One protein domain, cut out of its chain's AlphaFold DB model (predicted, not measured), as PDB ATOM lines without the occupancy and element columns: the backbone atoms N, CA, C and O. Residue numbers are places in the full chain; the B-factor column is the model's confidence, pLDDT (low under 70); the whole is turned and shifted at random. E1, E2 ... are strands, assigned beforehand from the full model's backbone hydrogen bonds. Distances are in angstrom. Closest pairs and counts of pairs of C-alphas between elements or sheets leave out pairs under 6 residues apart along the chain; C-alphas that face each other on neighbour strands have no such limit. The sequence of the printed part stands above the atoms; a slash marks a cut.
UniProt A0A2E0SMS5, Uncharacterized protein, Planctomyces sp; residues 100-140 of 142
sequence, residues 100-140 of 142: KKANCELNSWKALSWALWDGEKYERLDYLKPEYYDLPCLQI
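This is residues 100 to 140 of the 142 residues of an uncharacterized protein of Planctomyces sp (UniProt A0A2E0SMS5). A small three-stranded antiparallel sheet, E1, E2 and E3, zigzags as two successive hairpins, and the chain then loops round through residues 126 to 136 to bring a short last strand, E4, beside the first residues of E1. The turns of the two hairpins lie far from each other, and E4 stays outside the sheet. The printed part has 41 residues with no named helix and four named strands, in the order E1, E2, E3, E4 along the chain; the sheet's order is E1, E2, E3. The class is all strand, though under half of the residues, 19 of 41, are in named elements. The whole is compact, with a radius of gyration of the C-alphas of 10.1 A and spans of 27 by 22 by 16 A.

The inner strand of the sheet is E2, residues 111 to 117. Its neighbour E1, residues 100 to 104, is an edge strand and forms an antiparallel hairpin with it, at 151 degrees between their directions. N 101 and O 115 are 2.8 A apart and N 115 and O 101 are 2.9 A apart, both within hydrogen-bond range. The other edge strand, E3, residues 122 to 125, forms a second antiparallel hairpin with E2, at 140 degrees. Here N 116 and O 123 are 2.8 A apart and N 123 and O 116 are 2.9 A apart, again within hydrogen-bond range. E1, E2 and E3 form a meander, each strand the antiparallel neighbour of the one before. The sheet's C-alphas lie up to 3.6 A off the best plane through them, only just under 4 A. E4, residues 137 to 139, pairs with no named strand. It has 6 pairs of C-alphas within 8 A of E1, the closest being those of Lys 100 and Cys 137, 4.9 A apart. E3 and E4 are apart.

E2, the longest strand, covers 15.9 A from C-alpha 111 to C-alpha 117 at (14.346, -26.507, 5.417). E1 begins at C-alpha 100, at (15.597, -30.065, 0.294), and measures 12.4 A. E3, residues 122 to 125, measures 9.5 A. E4 measures 6.4 A and ends at C-alpha 139, at (21.477, -23.810, -2.360).

The two C-alphas farthest apart, those of Ser 108 and Glu 120, are 28.3 A from each other. The printed part has no cut. The link E1 to E2 is short, E2 to E3 is tight, and E3 to E4, with 11 residues, is long. The mean pLDDT of the printed part is 77.3; residues 104 to 111 and residue 140 are under 70.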
ATOM      1  N   LYS A 100      14.551 -29.086   0.001       88.25
ATOM      2  CA  LYS A 100      15.597 -30.065   0.294       88.25
ATOM      3  C   LYS A 100      16.977 -29.452   0.086       88.25
ATOM      4  O   LYS A 100      17.223 -28.752  -0.890       88.25
ATOM      5  N   LYS A 101      17.908 -29.748   0.981       83.31
ATOM      6  CA  LYS A 101      19.310 -29.347   0.892       83.31
ATOM      7  C   LYS A 101      20.184 -30.589   0.961       83.31
ATOM      8  O   LYS A 101      20.056 -31.390   1.886       83.31
ATOM      9  N   ALA A 102      21.087 -30.734  -0.001       81.31
ATOM     10  CA  ALA A 102      22.146 -31.729   0.070       81.31
ATOM     11  C   ALA A 102      23.357 -31.114   0.780       81.31
ATOM     12  O   ALA A 102      23.866 -30.073   0.364       81.31
ATOM     13  N   ASN A 103      23.834 -31.756   1.842       73.62
ATOM     14  CA  ASN A 103      25.154 -31.465   2.383       73.62
ATOM     15  C   ASN A 103      26.152 -32.326   1.612       73.62
ATOM     16  O   ASN A 103      26.300 -33.518   1.892       73.62
ATOM     17  N   CYS A 104      26.785 -31.732   0.610       65.44
ATOM     18  CA  CYS A 104      27.814 -32.398  -0.174       65.44
ATOM     19  C   CYS A 104      29.186 -32.189   0.465       65.44
ATOM     20  O   CYS A 104      29.481 -31.125   1.008       65.44
ATOM     21  N   GLU A 105      30.042 -33.199   0.364       62.47
ATOM     22  CA  GLU A 105      31.472 -32.980   0.542       62.47
ATOM     23  C   GLU A 105      31.981 -32.159  -0.649       62.47
ATOM     24  O   GLU A 105      31.691 -32.504  -1.799       62.47
ATOM     25  N   LEU A 106      32.750 -31.100  -0.383       55.50
ATOM     26  CA  LEU A 106      33.234 -30.140  -1.389       55.50
ATOM     27  C   LEU A 106      33.946 -30.784  -2.597       55.50
ATOM     28  O   LEU A 106      33.978 -30.182  -3.663       55.50
ATOM     29  N   ASN A 107      34.462 -32.012  -2.459       58.06
ATOM     30  CA  ASN A 107      35.284 -32.666  -3.480       58.06
ATOM     31  C   ASN A 107      34.681 -33.939  -4.096       58.06
ATOM     32  O   ASN A 107      35.246 -34.449  -5.062       58.06
ATOM     33  N   SER A 108      33.581 -34.488  -3.566       59.38
ATOM     34  CA  SER A 108      33.082 -35.803  -4.008       59.38
ATOM     35  C   SER A 108      31.770 -35.758  -4.788       59.38
ATOM     36  O   SER A 108      31.321 -36.805  -5.252       59.38
ATOM     37  N   TRP A 109      31.141 -34.579  -4.937       57.16
ATOM     38  CA  TRP A 109      29.785 -34.408  -5.504       57.16
ATOM     39  C   TRP A 109      28.735 -35.355  -4.889       57.16
ATOM     40  O   TRP A 109      27.632 -35.516  -5.409       57.16
ATOM     41  N   LYS A 110      29.072 -35.987  -3.760       64.25
ATOM     42  CA  LYS A 110      28.274 -36.994  -3.085       64.25
ATOM     43  C   LYS A 110      27.582 -36.325  -1.912       64.25
ATOM     44  O   LYS A 110      28.229 -35.717  -1.057       64.25
ATOM     45  N   ALA A 111      26.260 -36.450  -1.869       65.12
ATOM     46  CA  ALA A 111      25.485 -36.017  -0.718       65.12
ATOM     47  C   ALA A 111      25.856 -36.897   0.488       65.12
ATOM     48  O   ALA A 111      25.600 -38.101   0.484       65.12
ATOM     49  N   LEU A 112      26.482 -36.301   1.504       70.31
ATOM     50  CA  LEU A 112      26.826 -36.961   2.768       70.31
ATOM     51  C   LEU A 112      25.613 -37.054   3.698       70.31
ATOM     52  O   LEU A 112      25.505 -37.975   4.500       70.31
ATOM     53  N   SER A 113      24.720 -36.069   3.619       77.31
ATOM     54  CA  SER A 113      23.445 -36.050   4.333       77.31
ATOM     55  C   SER A 113      22.456 -35.142   3.616       77.31
ATOM     56  O   SER A 113      22.844 -34.282   2.820       77.31
ATOM     57  N   TRP A 114      21.178 -35.327   3.920       84.00
ATOM     58  CA  TRP A 114      20.107 -34.466   3.446       84.00
ATOM     59  C   TRP A 114      19.554 -33.653   4.610       84.00
ATOM     60  O   TRP A 114      19.645 -34.050   5.770       84.00
ATOM     61  N   ALA A 115      18.989 -32.496   4.311       85.56
ATOM     62  CA  ALA A 115      18.204 -31.738   5.266       85.56
ATOM     63  C   ALA A 115      16.977 -31.153   4.575       85.56
ATOM     64  O   ALA A 115      17.045 -30.780   3.403       85.56
ATOM     65  N   LEU A 116      15.874 -31.061   5.302       86.69
ATOM     66  CA  LEU A 116      14.720 -30.268   4.912       86.69
ATOM     67  C   LEU A 116      14.798 -28.910   5.596       86.69
ATOM     68  O   LEU A 116      15.261 -28.817   6.734       86.69
ATOM     69  N   TRP A 117      14.375 -27.866   4.893       84.44
ATOM     70  CA  TRP A 117      14.346 -26.507   5.417       84.44
ATOM     71  C   TRP A 117      13.058 -25.804   5.012       84.44
ATOM     72  O   TRP A 117      12.770 -25.679   3.825       84.44
ATOM     73  N   ASP A 118      12.288 -25.353   5.996       81.88
ATOM     74  CA  ASP A 118      10.977 -24.708   5.822       81.88
ATOM     75  C   ASP A 118      11.041 -23.169   5.831       81.88
ATOM     76  O   ASP A 118      10.012 -22.500   5.806       81.88
ATOM     77  N   GLY A 119      12.247 -22.597   5.885       75.31
ATOM     78  CA  GLY A 119      12.459 -21.161   6.073       75.31
ATOM     79  C   GLY A 119      12.978 -20.791   7.464       75.31
ATOM     80  O   GLY A 119      13.645 -19.766   7.616       75.31
ATOM     81  N   GLU A 120      12.764 -21.645   8.466       74.88
ATOM     82  CA  GLU A 120      13.135 -21.382   9.860       74.88
ATOM     83  C   GLU A 120      13.980 -22.508  10.460       74.88
ATOM     84  O   GLU A 120      14.999 -22.250  11.110       74.88
ATOM     85  N   LYS A 121      13.590 -23.761  10.228       79.62
ATOM     86  CA  LYS A 121      14.155 -24.943  10.879       79.62
ATOM     87  C   LYS A 121      14.791 -25.875   9.869       79.62
ATOM     88  O   LYS A 121      14.316 -26.035   8.752       79.62
ATOM     89  N   TYR A 122      15.875 -26.510  10.301       81.75
ATOM     90  CA  TYR A 122      16.502 -27.599   9.568       81.75
ATOM     91  C   TYR A 122      16.138 -28.923  10.222       81.75
ATOM     92  O   TYR A 122      16.400 -29.118  11.409       81.75
ATOM     93  N   GLU A 123      15.607 -29.846   9.434       85.31
ATOM     94  CA  GLU A 123      15.437 -31.237   9.832       85.31
ATOM     95  C   GLU A 123      16.438 -32.093   9.064       85.31
ATOM     96  O   GLU A 123      16.413 -32.150   7.836       85.31
ATOM     97  N   ARG A 124      17.366 -32.735   9.778       83.88
ATOM     98  CA  ARG A 124      18.362 -33.610   9.157       83.88
ATOM     99  C   ARG A 124      17.721 -34.945   8.790       83.88
ATOM    100  O   ARG A 124      17.078 -35.572   9.621       83.88
ATOM    101  N   LEU A 125      17.995 -35.400   7.575       81.69
ATOM    102  CA  LEU A 125      17.614 -36.707   7.066       81.69
ATOM    103  C   LEU A 125      18.862 -37.538   6.751       81.69
ATOM    104  O   LEU A 125      19.826 -37.046   6.154       81.69
ATOM    105  N   ASP A 126      18.817 -38.821   7.100       76.06
ATOM    106  CA  ASP A 126      19.880 -39.771   6.755       76.06
ATOM    107  C   ASP A 126      19.885 -40.090   5.252       76.06
ATOM    108  O   ASP A 126      20.943 -40.215   4.637       76.06
ATOM    109  N   TYR A 127      18.703 -40.157   4.635       79.69
ATOM    110  CA  TYR A 127      18.516 -40.340   3.197       79.69
ATOM    111  C   TYR A 127      17.286 -39.574   2.698       79.69
ATOM    112  O   TYR A 127      16.328 -39.344   3.439       79.69
ATOM    113  N   LEU A 128      17.300 -39.185   1.419       80.38
ATOM    114  CA  LEU A 128      16.162 -38.525   0.787       80.38
ATOM    115  C   LEU A 128      15.104 -39.567   0.411       80.38
ATOM    116  O   LEU A 128      15.340 -40.426  -0.444       80.38
ATOM    117  N   LYS A 129      13.936 -39.487   1.045       83.31
ATOM    118  CA  LYS A 129      12.783 -40.330   0.711       83.31
ATOM    119  C   LYS A 129      12.181 -39.918  -0.646       83.31
ATOM    120  O   LYS A 129      12.218 -38.727  -0.964       83.31
ATOM    121  N   PRO A 130      11.575 -40.852  -1.408       85.12
ATOM    122  CA  PRO A 130      10.944 -40.549  -2.698       85.12
ATOM    123  C   PRO A 130       9.898 -39.427  -2.649       85.12
ATOM    124  O   PRO A 130       9.801 -38.640  -3.582       85.12
ATOM    125  N   GLU A 131       9.175 -39.291  -1.534       86.31
ATOM    126  CA  GLU A 131       8.185 -38.225  -1.302       86.31
ATOM    127  C   GLU A 131       8.768 -36.798  -1.343       86.31
ATOM    128  O   GLU A 131       8.038 -35.836  -1.559       86.31
ATOM    129  N   TYR A 132      10.086 -36.651  -1.183       84.44
ATOM    130  CA  TYR A 132      10.779 -35.360  -1.213       84.44
ATOM    131  C   TYR A 132      11.500 -35.093  -2.545       84.44
ATOM    132  O   TYR A 132      12.217 -34.094  -2.687       84.44
ATOM    133  N   TYR A 133      11.359 -35.971  -3.543       82.75
ATOM    134  CA  TYR A 133      12.069 -35.841  -4.824       82.75
ATOM    135  C   TYR A 133      11.585 -34.655  -5.652       82.75
ATOM    136  O   TYR A 133      12.403 -34.039  -6.334       82.75
ATOM    137  N   ASP A 134      10.334 -34.249  -5.472       84.06
ATOM    138  CA  ASP A 134       9.751 -33.111  -6.185       84.06
ATOM    139  C   ASP A 134       9.952 -31.769  -5.464       84.06
ATOM    140  O   ASP A 134       9.685 -30.715  -6.035       84.06
ATOM    141  N   LEU A 135      10.470 -31.775  -4.225       85.62
ATOM    142  CA  LEU A 135      10.742 -30.534  -3.492       85.62
ATOM    143  C   LEU A 135      11.843 -29.701  -4.168       85.62
ATOM    144  O   LEU A 135      12.818 -30.270  -4.669       85.62
ATOM    145  N   PRO A 136      11.767 -28.364  -4.135       85.19
ATOM    146  CA  PRO A 136      12.838 -27.525  -4.648       85.19
ATOM    147  C   PRO A 136      14.131 -27.710  -3.841       85.19
ATOM    148  O   PRO A 136      14.119 -27.950  -2.630       85.19
ATOM    149  N   CYS A 137      15.266 -27.588  -4.519       85.31
ATOM    150  CA  CYS A 137      16.584 -27.637  -3.905       85.31
ATOM    151  C   CYS A 137      16.973 -26.259  -3.360       85.31
ATOM    152  O   CYS A 137      16.972 -25.273  -4.098       85.31
ATOM    153  N   LEU A 138      17.362 -26.193  -2.089       85.19
ATOM    154  CA  LEU A 138      17.986 -25.011  -1.509       85.19
ATOM    155  C   LEU A 138      19.498 -25.085  -1.694       85.19
ATOM    156  O   LEU A 138      20.155 -25.991  -1.174       85.19
ATOM    157  N   GLN A 139      20.051 -24.081  -2.360       76.88
ATOM    158  CA  GLN A 139      21.477 -23.810  -2.360       76.88
ATOM    159  C   GLN A 139      21.724 -22.612  -1.445       76.88
ATOM    160  O   GLN A 139      21.074 -21.583  -1.563       76.88
ATOM    161  N   ILE A 140      22.630 -22.755  -0.484       63.00
ATOM    162  CA  ILE A 140      23.104 -21.625   0.315       63.00
ATOM    163  C   ILE A 140      24.574 -21.484  -0.044       63.00
ATOM    164  O   ILE A 140      25.299 -22.463   0.163       63.00
TER     165      ILE A 140